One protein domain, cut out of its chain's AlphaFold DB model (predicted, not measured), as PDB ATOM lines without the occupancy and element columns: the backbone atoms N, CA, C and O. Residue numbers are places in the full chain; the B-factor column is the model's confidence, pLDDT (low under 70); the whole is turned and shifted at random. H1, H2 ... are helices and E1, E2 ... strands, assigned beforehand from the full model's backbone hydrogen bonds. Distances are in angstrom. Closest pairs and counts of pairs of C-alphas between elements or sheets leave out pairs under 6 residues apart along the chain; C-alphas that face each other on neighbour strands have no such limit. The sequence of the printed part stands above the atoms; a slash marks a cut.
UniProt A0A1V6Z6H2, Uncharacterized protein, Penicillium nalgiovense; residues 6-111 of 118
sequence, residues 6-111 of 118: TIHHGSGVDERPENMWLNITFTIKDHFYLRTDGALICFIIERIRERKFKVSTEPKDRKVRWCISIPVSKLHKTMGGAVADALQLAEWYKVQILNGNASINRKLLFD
ATOM      1  N   THR A   6      54.815 -32.987  -0.158       83.00
ATOM      2  CA  THR A   6      54.815 -32.423   1.191       83.00
ATOM      3  C   THR A   6      54.165 -31.048   1.168       83.00
ATOM      4  O   THR A   6      54.622 -30.166   0.446       83.00
ATOM      5  N   ILE A   7      53.128 -30.854   1.987       83.06
ATOM      6  CA  ILE A   7      52.561 -29.534   2.287       83.06
ATOM      7  C   ILE A   7      53.346 -28.942   3.461       83.06
ATOM      8  O   ILE A   7      53.439 -29.567   4.515       83.06
ATOM      9  N   HIS A   8      53.932 -27.762   3.276       80.62
ATOM     10  CA  HIS A   8      54.745 -27.084   4.291       80.62
ATOM     11  C   HIS A   8      53.884 -26.413   5.365       80.62
ATOM     12  O   HIS A   8      54.266 -26.376   6.534       80.62
ATOM     13  N   HIS A   9      52.703 -25.925   4.972       66.38
ATOM     14  CA  HIS A   9      51.765 -25.226   5.845       66.38
ATOM     15  C   HIS A   9      50.326 -25.655   5.531       66.38
ATOM     16  O   HIS A   9      49.846 -25.444   4.418       66.38
ATOM     17  N   GLY A  10      49.633 -26.253   6.506       61.94
ATOM     18  CA  GLY A  10      48.220 -26.639   6.397       61.94
ATOM     19  C   GLY A  10      47.938 -28.118   6.668       61.94
ATOM     20  O   GLY A  10      48.841 -28.918   6.910       61.94
ATOM     21  N   SER A  11      46.652 -28.470   6.643       63.62
ATOM     22  CA  SER A  11      46.187 -29.846   6.823       63.62
ATOM     23  C   SER A  11      46.626 -30.712   5.643       63.62
ATOM     24  O   SER A  11      46.442 -30.341   4.483       63.62
ATOM     25  N   GLY A  12      47.212 -31.873   5.937       65.56
ATOM     26  CA  GLY A  12      47.543 -32.865   4.921       65.56
ATOM     27  C   GLY A  12      46.298 -33.418   4.220       65.56
ATOM     28  O   GLY A  12      45.165 -33.200   4.637       65.56
ATOM     29  N   VAL A  13      46.522 -34.162   3.144       72.00
ATOM     30  CA  VAL A  13      45.441 -34.783   2.367       72.00
ATOM     31  C   VAL A  13      44.896 -36.021   3.070       72.00
ATOM     32  O   VAL A  13      45.655 -36.734   3.735       72.00
ATOM     33  N   ASP A  14      43.593 -36.265   2.904       72.00
ATOM     34  CA  ASP A  14      42.906 -37.441   3.431       72.00
ATOM     35  C   ASP A  14      43.439 -38.724   2.772       72.00
ATOM     36  O   ASP A  14      43.290 -38.951   1.571       72.00
ATOM     37  N   GLU A  15      44.089 -39.566   3.570       72.81
ATOM     38  CA  GLU A  15      44.688 -40.838   3.148       72.81
ATOM     39  C   GLU A  15      44.080 -42.030   3.870       72.81
ATOM     40  O   GLU A  15      44.737 -43.050   4.102       72.81
ATOM     41  N   ARG A  16      42.815 -41.879   4.245       74.88
ATOM     42  CA  ARG A  16      41.998 -42.940   4.805       74.88
ATOM     43  C   ARG A  16      42.174 -44.264   4.043       74.88
ATOM     44  O   ARG A  16      42.183 -44.248   2.809       74.88
ATOM     45  N   PRO A  17      42.302 -45.407   4.744       65.00
ATOM     46  CA  PRO A  17      42.438 -46.730   4.122       65.00
ATOM     47  C   PRO A  17      41.307 -47.063   3.150       65.00
ATOM     48  O   PRO A  17      41.460 -47.900   2.262       65.00
ATOM     49  N   GLU A  18      40.160 -46.413   3.318       74.69
ATOM     50  CA  GLU A  18      39.002 -46.578   2.462       74.69
ATOM     51  C   GLU A  18      39.192 -45.932   1.089       74.69
ATOM     52  O   GLU A  18      38.432 -46.273   0.191       74.69
ATOM     53  N   ASN A  19      40.168 -45.044   0.891       83.06
ATOM     54  CA  ASN A  19      40.382 -44.356  -0.380       83.06
ATOM     55  C   ASN A  19      40.886 -45.300  -1.478       83.06
ATOM     56  O   ASN A  19      41.646 -46.242  -1.249       83.06
ATOM     57  N   MET A  20      40.470 -45.013  -2.709       88.06
ATOM     58  CA  MET A  20      41.110 -45.556  -3.902       88.06
ATOM     59  C   MET A  20      42.318 -44.695  -4.264       88.06
ATOM     60  O   MET A  20      42.424 -43.541  -3.860       88.06
ATOM     61  N   TRP A  21      43.225 -45.249  -5.061       90.38
ATOM     62  CA  TRP A  21      44.468 -44.582  -5.427       90.38
ATOM     63  C   TRP A  21      44.656 -44.587  -6.932       90.38
ATOM     64  O   TRP A  21      44.646 -45.649  -7.565       90.38
ATOM     65  N   LEU A  22      44.871 -43.405  -7.505       92.75
ATOM     66  CA  LEU A  22      45.352 -43.265  -8.873       92.75
ATOM     67  C   LEU A  22      46.872 -43.230  -8.851       92.75
ATOM     68  O   LEU A  22      47.487 -42.303  -8.335       92.75
ATOM     69  N   ASN A  23      47.470 -44.254  -9.439       93.19
ATOM     70  CA  ASN A  23      48.908 -44.440  -9.480       93.19
ATOM     71  C   ASN A  23      49.428 -44.006 -10.841       93.19
ATOM     72  O   ASN A  23      49.059 -44.580 -11.876       93.19
ATOM     73  N   ILE A  24      50.303 -43.012 -10.826       94.38
ATOM     74  CA  ILE A  24      50.880 -42.399 -12.014       94.38
ATOM     75  C   ILE A  24      52.362 -42.724 -12.022       94.38
ATOM     76  O   ILE A  24      53.092 -42.358 -11.104       94.38
ATOM     77  N   THR A  25      52.792 -43.440 -13.057       92.62
ATOM     78  CA  THR A  25      54.181 -43.866 -13.219       92.62
ATOM     79  C   THR A  25      54.955 -42.916 -14.117       92.62
ATOM     80  O   THR A  25      54.413 -42.401 -15.096       92.62
ATOM     81  N   PHE A  26      56.240 -42.777 -13.827       90.94
ATOM     82  CA  PHE A  26      57.192 -41.952 -14.552       90.94
ATOM     83  C   PHE A  26      58.223 -42.832 -15.257       90.94
ATOM     84  O   PHE A  26      58.530 -43.945 -14.829       90.94
ATOM     85  N   THR A  27      58.789 -42.314 -16.337       88.94
ATOM     86  CA  THR A  27      59.863 -42.944 -17.106       88.94
ATOM     87  C   THR A  27      61.162 -42.163 -16.956       88.94
ATOM     88  O   THR A  27      61.150 -40.984 -16.610       88.94
ATOM     89  N   ILE A  28      62.294 -42.785 -17.304       85.69
ATOM     90  CA  ILE A  28      63.620 -42.134 -17.298       85.69
ATOM     91  C   ILE A  28      63.624 -40.828 -18.104       85.69
ATOM     92  O   ILE A  28      64.265 -39.858 -17.700       85.69
ATOM     93  N   LYS A  29      62.880 -40.782 -19.216       87.31
ATOM     94  CA  LYS A  29      62.732 -39.565 -20.021       87.31
ATOM     95  C   LYS A  29      62.045 -38.459 -19.221       87.31
ATOM     96  O   LYS A  29      62.540 -37.338 -19.202       87.31
ATOM     97  N   ASP A  30      60.975 -38.783 -18.501       87.56
ATOM     98  CA  ASP A  30      60.239 -37.817 -17.678       87.56
ATOM     99  C   ASP A  30      61.136 -37.210 -16.591       87.56
ATOM    100  O   ASP A  30      61.110 -36.004 -16.378       87.56
ATOM    101  N   HIS A  31      62.011 -38.006 -15.967       83.75
ATOM    102  CA  HIS A  31      62.998 -37.484 -15.014       83.75
ATOM    103  C   HIS A  31      63.960 -36.461 -15.640       83.75
ATOM    104  O   HIS A  31      64.289 -35.454 -15.011       83.75
ATOM    105  N   PHE A  32      64.401 -36.705 -16.877       82.50
ATOM    106  CA  PHE A  32      65.328 -35.818 -17.582       82.50
ATOM    107  C   PHE A  32      64.678 -34.482 -17.984       82.50
ATOM    108  O   PHE A  32      65.320 -33.427 -17.897       82.50
ATOM    109  N   TYR A  33      63.411 -34.523 -18.408       83.62
ATOM    110  CA  TYR A  33      62.691 -33.360 -18.937       83.62
ATOM    111  C   TYR A  33      61.920 -32.567 -17.872       83.62
ATOM    112  O   TYR A  33      61.891 -31.337 -17.924       83.62
ATOM    113  N   LEU A  34      61.332 -33.223 -16.872       88.69
ATOM    114  CA  LEU A  34      60.513 -32.571 -15.847       88.69
ATOM    115  C   LEU A  34      61.398 -32.088 -14.698       88.69
ATOM    116  O   LEU A  34      61.482 -32.728 -13.651       88.69
ATOM    117  N   ARG A  35      62.102 -30.967 -14.896       86.88
ATOM    118  CA  ARG A  35      63.138 -30.469 -13.965       86.88
ATOM    119  C   ARG A  35      62.617 -29.710 -12.743       86.88
ATOM    120  O   ARG A  35      63.358 -29.576 -11.776       86.88
ATOM    121  N   THR A  36      61.368 -29.255 -12.762       91.62
ATOM    122  CA  THR A  36      60.752 -28.487 -11.669       91.62
ATOM    123  C   THR A  36      59.536 -29.214 -11.101       91.62
ATOM    124  O   THR A  36      58.934 -30.051 -11.778       91.62
ATOM    125  N   ASP A  37      59.154 -28.887  -9.868       92.31
ATOM    126  CA  ASP A  37      57.938 -29.431  -9.247       92.31
ATOM    127  C   ASP A  37      56.681 -28.970  -9.993       92.31
ATOM    128  O   ASP A  37      55.768 -29.764 -10.207       92.31
ATOM    129  N   GLY A  38      56.685 -27.732 -10.501       92.94
ATOM    130  CA  GLY A  38      55.647 -27.217 -11.396       92.94
ATOM    131  C   GLY A  38      55.494 -28.050 -12.676       92.94
ATOM    132  O   GLY A  38      54.382 -28.394 -13.064       92.94
ATOM    133  N   ALA A  39      56.603 -28.445 -13.313       93.44
ATOM    134  CA  ALA A  39      56.550 -29.310 -14.491       93.44
ATOM    135  C   ALA A  39      56.027 -30.716 -14.147       93.44
ATOM    136  O   ALA A  39      55.229 -31.275 -14.898       93.44
ATOM    137  N   LEU A  40      56.439 -31.275 -13.003       93.56
ATOM    138  CA  LEU A  40      55.967 -32.582 -12.542       93.56
ATOM    139  C   LEU A  40      54.465 -32.593 -12.256       93.56
ATOM    140  O   LEU A  40      53.782 -33.517 -12.693       93.56
ATOM    141  N   ILE A  41      53.938 -31.592 -11.549       94.88
ATOM    142  CA  ILE A  41      52.507 -31.561 -11.228       94.88
ATOM    143  C   ILE A  41      51.651 -31.316 -12.475       94.88
ATOM    144  O   ILE A  41      50.618 -31.962 -12.636       94.88
ATOM    145  N   CYS A  42      52.112 -30.483 -13.415       95.50
ATOM    146  CA  CYS A  42      51.458 -30.341 -14.717       95.50
ATOM    147  C   CYS A  42      51.442 -31.669 -15.484       95.50
ATOM    148  O   CYS A  42      50.405 -32.053 -16.015       95.50
ATOM    149  N   PHE A  43      52.553 -32.412 -15.486       95.44
ATOM    150  CA  PHE A  43      52.588 -33.742 -16.085       95.44
ATOM    151  C   PHE A  43      51.572 -34.681 -15.428       95.44
ATOM    152  O   PHE A  43      50.781 -35.288 -16.138       95.44
ATOM    153  N   ILE A  44      51.537 -34.765 -14.094       94.69
ATOM    154  CA  ILE A  44      50.561 -35.572 -13.336       94.69
ATOM    155  C   ILE A  44      49.126 -35.260 -13.780       94.69
ATOM    156  O   ILE A  44      48.376 -36.186 -14.090       94.69
ATOM    157  N   ILE A  45      48.765 -33.977 -13.866       96.50
ATOM    158  CA  ILE A  45      47.438 -33.531 -14.319       96.50
ATOM    159  C   ILE A  45      47.141 -34.055 -15.728       96.50
ATOM    160  O   ILE A  45      46.086 -34.653 -15.947       96.50
ATOM    161  N   GLU A  46      48.077 -33.908 -16.667       96.44
ATOM    162  CA  GLU A  46      47.905 -34.417 -18.032       96.44
ATOM    163  C   GLU A  46      47.749 -35.944 -18.061       96.44
ATOM    164  O   GLU A  46      46.856 -36.459 -18.732       96.44
ATOM    165  N   ARG A  47      48.514 -36.696 -17.256       96.25
ATOM    166  CA  ARG A  47      48.345 -38.160 -17.145       96.25
ATOM    167  C   ARG A  47      46.949 -38.546 -16.668       96.25
ATOM    168  O   ARG A  47      46.405 -39.547 -17.144       96.25
ATOM    169  N   ILE A  48      46.372 -37.776 -15.747       95.69
ATOM    170  CA  ILE A  48      45.008 -38.001 -15.261       95.69
ATOM    171  C   ILE A  48      43.987 -37.687 -16.364       95.69
ATOM    172  O   ILE A  48      43.110 -38.514 -16.621       95.69
ATOM    173  N   ARG A  49      44.130 -36.556 -17.071       94.81
ATOM    174  CA  ARG A  49      43.249 -36.163 -18.193       94.81
ATOM    175  C   ARG A  49      43.250 -37.198 -19.316       94.81
ATOM    176  O   ARG A  49      42.190 -37.614 -19.777       94.81
ATOM    177  N   GLU A  50      44.429 -37.677 -19.693       95.69
ATOM    178  CA  GLU A  50      44.611 -38.725 -20.702       95.69
ATOM    179  C   GLU A  50      44.229 -40.134 -20.207       95.69
ATOM    180  O   GLU A  50      44.371 -41.112 -20.944       95.69
ATOM    181  N   ARG A  51      43.797 -40.270 -18.946       93.56
ATOM    182  CA  ARG A  51      43.482 -41.545 -18.281       93.56
ATOM    183  C   ARG A  51      44.620 -42.561 -18.270       93.56
ATOM    184  O   ARG A  51      44.394 -43.769 -18.214       93.56
ATOM    185  N   LYS A  52      45.864 -42.097 -18.302       94.88
ATOM    186  CA  LYS A  52      47.029 -42.978 -18.327       94.88
ATOM    187  C   LYS A  52      47.602 -43.169 -16.914       94.88
ATOM    188  O   LYS A  52      48.718 -42.747 -16.601       94.88
ATOM    189  N   PHE A  53      46.824 -43.844 -16.075       93.88
ATOM    190  CA  PHE A  53      47.145 -44.210 -14.693       93.88
ATOM    191  C   PHE A  53      46.638 -45.626 -14.385       93.88
ATOM    192  O   PHE A  53      45.929 -46.235 -15.187       93.88
ATOM    193  N   LYS A  54      46.983 -46.164 -13.214       92.50
ATOM    194  CA  LYS A  54      46.405 -47.417 -12.697       92.50
ATOM    195  C   LYS A  54      45.636 -47.145 -11.416       92.50
ATOM    196  O   LYS A  54      46.163 -46.476 -10.535       92.50
ATOM    197  N   VAL A  55      44.441 -47.709 -11.284       90.31
ATOM    198  CA  VAL A  55      43.669 -47.641 -10.035       90.31
ATOM    199  C   VAL A  55      44.023 -48.831  -9.145       90.31
ATOM    200  O   VAL A  55      44.190 -49.946  -9.644       90.31
ATOM    201  N   SER A  56      44.159 -48.607  -7.842       88.94
ATOM    202  CA  SER A  56      44.263 -49.672  -6.838       88.94
ATOM    203  C   SER A  56      43.672 -49.248  -5.498       88.94
ATOM    204  O   SER A  56      43.436 -48.069  -5.252       88.94
ATOM    205  N   THR A  57      43.430 -50.227  -4.630       86.12
ATOM    206  CA  THR A  57      43.005 -50.020  -3.236       86.12
ATOM    207  C   THR A  57      44.154 -49.598  -2.325       86.12
ATOM    208  O   THR A  57      43.923 -49.089  -1.240       86.12
ATOM    209  N   GLU A  58      45.396 -49.785  -2.771       86.88
ATOM    210  CA  GLU A  58      46.595 -49.379  -2.045       86.88
ATOM    211  C   GLU A  58      47.433 -48.403  -2.877       86.88
ATOM    212  O   GLU A  58      47.485 -48.547  -4.105       86.88
ATOM    213  N   PRO A  59      48.149 -47.468  -2.238       87.44
ATOM    214  CA  PRO A  59      49.091 -46.588  -2.915       87.44
ATOM    215  C   PRO A  59      50.346 -47.360  -3.340       87.44
ATOM    216  O   PRO A  59      51.095 -47.882  -2.508       87.44
ATOM    217  N   LYS A  60      50.603 -47.442  -4.649       87.88
ATOM    218  CA  LYS A  60      51.764 -48.169  -5.194       87.88
ATOM    219  C   LYS A  60      53.080 -47.474  -4.916       87.88
ATOM    220  O   LYS A  60      54.100 -48.144  -4.813       87.88
ATOM    221  N   ASP A  61      53.060 -46.161  -4.793       83.62
ATOM    222  CA  ASP A  61      54.237 -45.333  -4.544       83.62
ATOM    223  C   ASP A  61      54.923 -45.604  -3.184       83.62
ATOM    224  O   ASP A  61      56.100 -45.279  -3.016       83.62
ATOM    225  N   ARG A  62      54.237 -46.297  -2.258       82.31
ATOM    226  CA  ARG A  62      54.822 -46.857  -1.022       82.31
ATOM    227  C   ARG A  62      55.697 -48.091  -1.265       82.31
ATOM    228  O   ARG A  62      56.575 -48.389  -0.466       82.31
ATOM    229  N   LYS A  63      55.463 -48.818  -2.362       80.06
ATOM    230  CA  LYS A  63      56.145 -50.082  -2.705       80.06
ATOM    231  C   LYS A  63      57.022 -49.968  -3.955       80.06
ATOM    232  O   LYS A  63      57.921 -50.778  -4.158       80.06
ATOM    233  N   VAL A  64      56.749 -48.992  -4.820       76.38
ATOM    234  CA  VAL A  64      57.323 -48.876  -6.164       76.38
ATOM    235  C   VAL A  64      57.847 -47.460  -6.381       76.38
ATOM    236  O   VAL A  64      57.160 -46.478  -6.113       76.38
ATOM    237  N   ARG A  65      59.077 -47.356  -6.895       77.94
ATOM    238  CA  ARG A  65      59.697 -46.085  -7.297       77.94
ATOM    239  C   ARG A  65      59.084 -45.549  -8.591       77.94
ATOM    240  O   ARG A  65      58.357 -46.267  -9.272       77.94
ATOM    241  N   TRP A  66      59.422 -44.310  -8.964       88.69
ATOM    242  CA  TRP A  66      58.933 -43.696 -10.207       88.69
ATOM    243  C   TRP A  66      57.405 -43.720 -10.287       88.69
ATOM    244  O   TRP A  66      56.828 -43.933 -11.352       88.69
ATOM    245  N   CYS A  67      56.743 -43.545  -9.148       89.69
ATOM    246  CA  CYS A  67      55.300 -43.590  -9.024       89.69
ATOM    247  C   CYS A  67      54.860 -42.543  -8.007       89.69
ATOM    248  O   CYS A  67      55.533 -42.357  -6.999       89.69
ATOM    249  N   ILE A  68      53.734 -41.888  -8.270       91.06
ATOM    250  CA  ILE A  68      53.001 -41.089  -7.284       91.06
ATOM    251  C   ILE A  68      51.581 -41.631  -7.220       91.06
ATOM    252  O   ILE A  68      50.958 -41.861  -8.262       91.06
ATOM    253  N   SER A  69      51.089 -41.840  -6.003       91.19
ATOM    254  CA  SER A  69      49.708 -42.227  -5.742       91.19
ATOM    255  C   SER A  69      48.920 -40.998  -5.298       91.19
ATOM    256  O   SER A  69      49.275 -40.339  -4.319       91.19
ATOM    257  N   ILE A  70      47.841 -40.696  -6.013       90.94
ATOM    258  CA  ILE A  70      46.889 -39.644  -5.658       90.94
ATOM    259  C   ILE A  70      45.682 -40.314  -4.992       90.94
ATOM    260  O   ILE A  70      45.068 -41.180  -5.628       90.94
ATOM    261  N   PRO A  71      45.359 -39.974  -3.730       89.75
ATOM    262  CA  PRO A  71      44.186 -40.515  -3.064       89.75
ATOM    263  C   PRO A  71      42.924 -39.964  -3.716       89.75
ATOM    264  O   PRO A  71      42.875 -38.810  -4.139       89.75
ATOM    265  N   VAL A  72      41.911 -40.813  -3.780       87.12
ATOM    266  CA  VAL A  72      40.596 -40.503  -4.321       87.12
ATOM    267  C   VAL A  72      39.539 -41.130  -3.436       87.12
ATOM    268  O   VAL A  72      39.643 -42.298  -3.045       87.12
ATOM    269  N   SER A  73      38.496 -40.367  -3.143       81.19
ATOM    270  CA  SER A  73      37.407 -40.832  -2.303       81.19
ATOM    271  C   SER A  73      36.724 -42.059  -2.905       81.19
ATOM    272  O   SER A  73      36.264 -42.064  -4.052       81.19
ATOM    273  N   LYS A  74      36.575 -43.113  -2.098       70.94
ATOM    274  CA  LYS A  74      35.818 -44.320  -2.477       70.94
ATOM    275  C   LYS A  74      34.315 -44.080  -2.607       70.94
ATOM    276  O   LYS A  74      33.604 -44.931  -3.140       70.94
ATOM    277  N   LEU A  75      33.821 -42.912  -2.188       69.69
ATOM    278  CA  LEU A  75      32.433 -42.506  -2.418       69.69
ATOM    279  C   LEU A  75      32.107 -42.385  -3.917       69.69
ATOM    280  O   LEU A  75      30.941 -42.496  -4.307       69.69
ATOM    281  N   HIS A  76      33.117 -42.219  -4.776       74.44
ATOM    282  CA  HIS A  76      32.924 -42.223  -6.218       74.44
ATOM    283  C   HIS A  76      32.668 -43.640  -6.745       74.44
ATOM    284  O   HIS A  76      33.570 -44.459  -6.896       74.44
ATOM    285  N   LYS A  77      31.405 -43.905  -7.101       72.25
ATOM    286  CA  LYS A  77      30.954 -45.176  -7.697       72.25
ATOM    287  C   LYS A  77      31.369 -45.358  -9.161       72.25
ATOM    288  O   LYS A  77      31.155 -46.424  -9.729       72.25
ATOM    289  N   THR A  78      31.917 -44.321  -9.797       83.75
ATOM    290  CA  THR A  78      32.288 -44.330 -11.217       83.75
ATOM    291  C   THR A  78      33.734 -43.898 -11.412       83.75
ATOM    292  O   THR A  78      34.251 -43.045 -10.689       83.75
ATOM    293  N   MET A  79      34.371 -44.432 -12.458       84.50
ATOM    294  CA  MET A  79      35.714 -44.013 -12.870       84.50
ATOM    295  C   MET A  79      35.770 -42.511 -13.192       84.50
ATOM    296  O   MET A  79      36.761 -41.854 -12.898       84.50
ATOM    297  N   GLY A  80      34.699 -41.952 -13.769       86.38
ATOM    298  CA  GLY A  80      34.614 -40.520 -14.069       86.38
ATOM    299  C   GLY A  80      34.650 -39.647 -12.813       86.38
ATOM    300  O   GLY A  80      35.381 -38.662 -12.788       86.38
ATOM    301  N   GLY A  81      33.930 -40.045 -11.758       87.31
ATOM    302  CA  GLY A  81      33.983 -39.358 -10.465       87.31
ATOM    303  C   GLY A  81      35.375 -39.424  -9.837       87.31
ATOM    304  O   GLY A  81      35.895 -38.406  -9.399       87.31
ATOM    305  N   ALA A  82      36.015 -40.594  -9.892       87.38
ATOM    306  CA  ALA A  82      37.360 -40.772  -9.356       87.38
ATOM    307  C   ALA A  82      38.418 -39.919 -10.088       87.38
ATOM    308  O   ALA A  82      39.313 -39.351  -9.468       87.38
ATOM    309  N   VAL A  83      38.300 -39.796 -11.414       91.81
ATOM    310  CA  VAL A  83      39.157 -38.917 -12.225       91.81
ATOM    311  C   VAL A  83      38.948 -37.448 -11.864       91.81
ATOM    312  O   VAL A  83      39.927 -36.719 -11.747       91.81
ATOM    313  N   ALA A  84      37.699 -37.011 -11.688       91.31
ATOM    314  CA  ALA A  84      37.396 -35.627 -11.334       91.31
ATOM    315  C   ALA A  84      37.980 -35.240  -9.966       91.31
ATOM    316  O   ALA A  84      38.608 -34.189  -9.855       91.31
ATOM    317  N   ASP A  85      37.847 -36.114  -8.968       90.19
ATOM    318  CA  ASP A  85      38.408 -35.915  -7.625       90.19
ATOM    319  C   ASP A  85      39.945 -35.834  -7.660       90.19
ATOM    320  O   ASP A  85      40.548 -34.872  -7.181       90.19
ATOM    321  N   ALA A  86      40.595 -36.774  -8.358       91.88
ATOM    322  CA  ALA A  86      42.044 -36.741  -8.545       91.88
ATOM    323  C   ALA A  86      42.523 -35.470  -9.259       91.88
ATOM    324  O   ALA A  86      43.566 -34.922  -8.900       91.88
ATOM    325  N   LEU A  87      41.788 -35.003 -10.276       94.50
ATOM    326  CA  LEU A  87      42.107 -33.760 -10.983       94.50
ATOM    327  C   LEU A  87      41.978 -32.550 -10.068       94.50
ATOM    328  O   LEU A  87      42.867 -31.701 -10.071       94.50
ATOM    329  N   GLN A  88      40.904 -32.476  -9.284       93.06
ATOM    330  CA  GLN A  88      40.696 -31.389  -8.333       93.06
ATOM    331  C   GLN A  88      41.844 -31.330  -7.322       93.06
ATOM    332  O   GLN A  88      42.415 -30.263  -7.090       93.06
ATOM    333  N   LEU A  89      42.233 -32.483  -6.778       91.56
ATOM    334  CA  LEU A  89      43.346 -32.576  -5.846       91.56
ATOM    335  C   LEU A  89      44.692 -32.216  -6.504       91.56
ATOM    336  O   LEU A  89      45.494 -31.493  -5.913       91.56
ATOM    337  N   ALA A  90      44.942 -32.672  -7.732       93.44
ATOM    338  CA  ALA A  90      46.170 -32.362  -8.463       93.44
ATOM    339  C   ALA A  90      46.286 -30.869  -8.829       93.44
ATOM    340  O   ALA A  90      47.365 -30.290  -8.697       93.44
ATOM    341  N   GLU A  91      45.190 -30.223  -9.235       95.25
ATOM    342  CA  GLU A  91      45.160 -28.771  -9.468       95.25
ATOM    343  C   GLU A  91      45.358 -27.998  -8.157       95.25
ATOM    344  O   GLU A  91      46.099 -27.014  -8.130       95.25
ATOM    345  N   TRP A  92      44.789 -28.468  -7.042       92.88
ATOM    346  CA  TRP A  92      45.061 -27.872  -5.733       92.88
ATOM    347  C   TRP A  92      46.545 -27.978  -5.354       92.88
ATOM    348  O   TRP A  92      47.152 -26.971  -4.984       92.88
ATOM    349  N   TYR A  93      47.169 -29.151  -5.518       92.50
ATOM    350  CA  TYR A  93      48.610 -29.316  -5.297       92.50
ATOM    351  C   TYR A  93      49.440 -28.386  -6.175       92.50
ATOM    352  O   TYR A  93      50.417 -27.811  -5.701       92.50
ATOM    353  N   LYS A  94      49.053 -28.203  -7.440       94.88
ATOM    354  CA  LYS A  94      49.728 -27.272  -8.346       94.88
ATOM    355  C   LYS A  94      49.698 -25.851  -7.800       94.88
ATOM    356  O   LYS A  94      50.744 -25.211  -7.781       94.88
ATOM    357  N   VAL A  95      48.555 -25.377  -7.307       94.12
ATOM    358  CA  VAL A  95      48.465 -24.057  -6.661       94.12
ATOM    359  C   VAL A  95      49.395 -23.979  -5.447       94.12
ATOM    360  O   VAL A  95      50.140 -23.009  -5.321       94.12
ATOM    361  N   GLN A  96      49.425 -25.006  -4.589       92.44
ATOM    362  CA  GLN A  96      50.320 -25.012  -3.424       92.44
ATOM    363  C   GLN A  96      51.802 -24.999  -3.819       92.44
ATOM    364  O   GLN A  96      52.579 -24.253  -3.233       92.44
ATOM    365  N   ILE A  97      52.195 -25.777  -4.831       92.44
ATOM    366  CA  ILE A  97      53.573 -25.822  -5.339       92.44
ATOM    367  C   ILE A  97      53.976 -24.471  -5.933       92.44
ATOM    368  O   ILE A  97      55.050 -23.960  -5.627       92.44
ATOM    369  N   LEU A  98      53.118 -23.872  -6.763       91.69
ATOM    370  CA  LEU A  98      53.404 -22.586  -7.402       91.69
ATOM    371  C   LEU A  98      53.505 -21.439  -6.388       91.69
ATOM    372  O   LEU A  98      54.284 -20.515  -6.601       91.69
ATOM    373  N   ASN A  99      52.781 -21.533  -5.273       92.00
ATOM    374  CA  ASN A  99      52.865 -20.577  -4.171       92.00
ATOM    375  C   ASN A  99      54.025 -20.863  -3.197       92.00
ATOM    376  O   ASN A  99      54.195 -20.124  -2.234       92.00
ATOM    377  N   GLY A 100      54.807 -21.931  -3.406       90.00
ATOM    378  CA  GLY A 100      55.894 -22.333  -2.504       90.00
ATOM    379  C   GLY A 100      55.435 -23.000  -1.200       90.00
ATOM    380  O   GLY A 100      56.248 -23.257  -0.318       90.00
ATOM    381  N   ASN A 101      54.146 -23.324  -1.079       90.62
ATOM    382  CA  ASN A 101      53.552 -23.968   0.097       90.62
ATOM    383  C   ASN A 101      53.655 -25.494   0.065       90.62
ATOM    384  O   ASN A 101      53.318 -26.159   1.047       90.62
ATOM    385  N   ALA A 102      54.097 -26.063  -1.054       90.44
ATOM    386  CA  ALA A 102      54.315 -27.490  -1.203       90.44
ATOM    387  C   ALA A 102      55.509 -27.784  -2.109       90.44
ATOM    388  O   ALA A 102      55.860 -26.989  -2.980       90.44
ATOM    389  N   SER A 103      56.090 -28.965  -1.939       90.94
ATOM    390  CA  SER A 103      57.162 -29.471  -2.795       90.94
ATOM    391  C   SER A 103      57.002 -30.959  -3.058       90.94
ATOM    392  O   SER A 103      56.360 -31.690  -2.296       90.94
ATOM    393  N   ILE A 104      57.601 -31.409  -4.157       90.31
ATOM    394  CA  ILE A 104      57.687 -32.821  -4.509       90.31
ATOM    395  C   ILE A 104      59.074 -33.327  -4.107       90.31
ATOM    396  O   ILE A 104      60.100 -32.781  -4.511       90.31
ATOM    397  N   ASN A 105      59.143 -34.418  -3.346       88.31
ATOM    398  CA  ASN A 105      60.403 -35.065  -2.995       88.31
ATOM    399  C   ASN A 105      60.982 -35.818  -4.206       88.31
ATOM    400  O   ASN A 105      60.920 -37.044  -4.320       88.31
ATOM    401  N   ARG A 106      61.572 -35.056  -5.130       86.38
ATOM    402  CA  ARG A 106      62.160 -35.547  -6.384       86.38
ATOM    403  C   ARG A 106      63.289 -36.542  -6.157       86.38
ATOM    404  O   ARG A 106      63.435 -37.481  -6.937       86.38
ATOM    405  N   LYS A 107      64.091 -36.321  -5.108       83.81
ATOM    406  CA  LYS A 107      65.192 -37.221  -4.746       83.81
ATOM    407  C   LYS A 107      64.644 -38.609  -4.467       83.81
ATOM    408  O   LYS A 107      65.160 -39.562  -5.023       83.81
ATOM    409  N   LEU A 108      63.569 -38.701  -3.687       81.69
ATOM    410  CA  LEU A 108      62.920 -39.968  -3.369       81.69
ATOM    411  C   LEU A 108      62.182 -40.568  -4.569       81.69
ATOM    412  O   LEU A 108      62.250 -41.777  -4.784       81.69
ATOM    413  N   LEU A 109      61.493 -39.733  -5.357       85.50
ATOM    414  CA  LEU A 109      60.715 -40.166  -6.523       85.50
ATOM    415  C   LEU A 109      61.586 -40.853  -7.580       85.50
ATOM    416  O   LEU A 109      61.184 -41.867  -8.155       85.50
ATOM    417  N   PHE A 110      62.776 -40.300  -7.809       84.06
ATOM    418  CA  PHE A 110      63.704 -40.736  -8.850       84.06
ATOM    419  C   PHE A 110      64.968 -41.408  -8.305       84.06
ATOM    420  O   PHE A 110      65.913 -41.630  -9.069       84.06
ATOM    421  N   ASP A 111      65.004 -41.751  -7.013       75.62
ATOM    422  CA  ASP A 111      66.114 -42.526  -6.465       75.62
ATOM    423  C   ASP A 111      66.178 -43.888  -7.168       75.62
ATOM    424  O   ASP A 111      65.172 -44.585  -7.344       75.62
TER     425      ASP A 111
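AT A GLANCE: This is residues 6 to 111 of the 118 residues of an uncharacterized protein of Penicillium nalgiovense (UniProt A0A1V6Z6H2). A small three-stranded antiparallel sheet has two long helices, H2 and H3, side by side across one face. The short H1 and H4 lie toward one end of the longest axis, and the short strand E4 follows H3, with the first residues, 6 to 7, paired to it. The printed part has 106 residues with four named helices and four named strands, in the order E1 H1 H2 E2 E3 H3 E4 H4; the sheet's order is E2 E1 E3, and the class is mixed, helices and strands. The whole is compact, with a radius of gyration of the C-alphas of 13.1 A and spans of 36 by 30 by 24 A.

HOW THE PARTS SIT: Residues 6 to 19 hold no named element; residues 6 to 7 pair antiparallel with residues 102 to 103 of E4, residues 102 to 104, a strand that pairs with no named strand. E1, residues 20 to 25, is the inner strand, antiparallel to E3, residues 67 to 72, at 155 degrees, with N 22 and O 70 2.9 A apart, within hydrogen-bond range. E2, residues 54 to 56, is antiparallel to E1 at 146 degrees, with N 23 and O 54 2.8 A apart, also within range. H1, residues 28 to 33, is not on the sheet but is near H2, residues 37 to 49. H2 is on the sheet, over E1 and E3, at a height of 9.6 A, and runs across the strands, but only just, at 62 degrees to E1 on the local plane. H3, residues 79 to 98, is on the same face at a height of 8.5 A, across the strands at 65 degrees to E3 on the local plane. H2 and H3 touch at a shallow tilt of 13 degrees, opposite ways, with the C-alphas of Ile 41 and Lys 94 closest, 5.9 A apart. The two helices make two layers with the sheet, helices on one face of it. H4, residues 106 to 109, is apart from H3 and not on the sheet. In H1, H2 and H3 every O i to N i+4 pair is within hydrogen-bond range; H4 is too short for such a pair.

IN THESE COORDINATES: E1 begins at C-alpha 20, (41.110, -45.556, -3.902), and is 16.1 A long; E3 is 15.7 A long. H2 is 18.5 A long. H3, the longest helix, measures 28.3 A from C-alpha 79 at (35.714, -44.013, -12.870). H4 ends at C-alpha 109, (60.715, -40.166, -6.523).

THE WHOLE: The two C-alphas farthest apart, those of Phe 32 and Lys 77, are 37.0 A apart. The printed part has no cut, and no link between named elements is long. The mean pLDDT of the printed part is 86.8; residues 9 to 12, 17 and 75 are under 70.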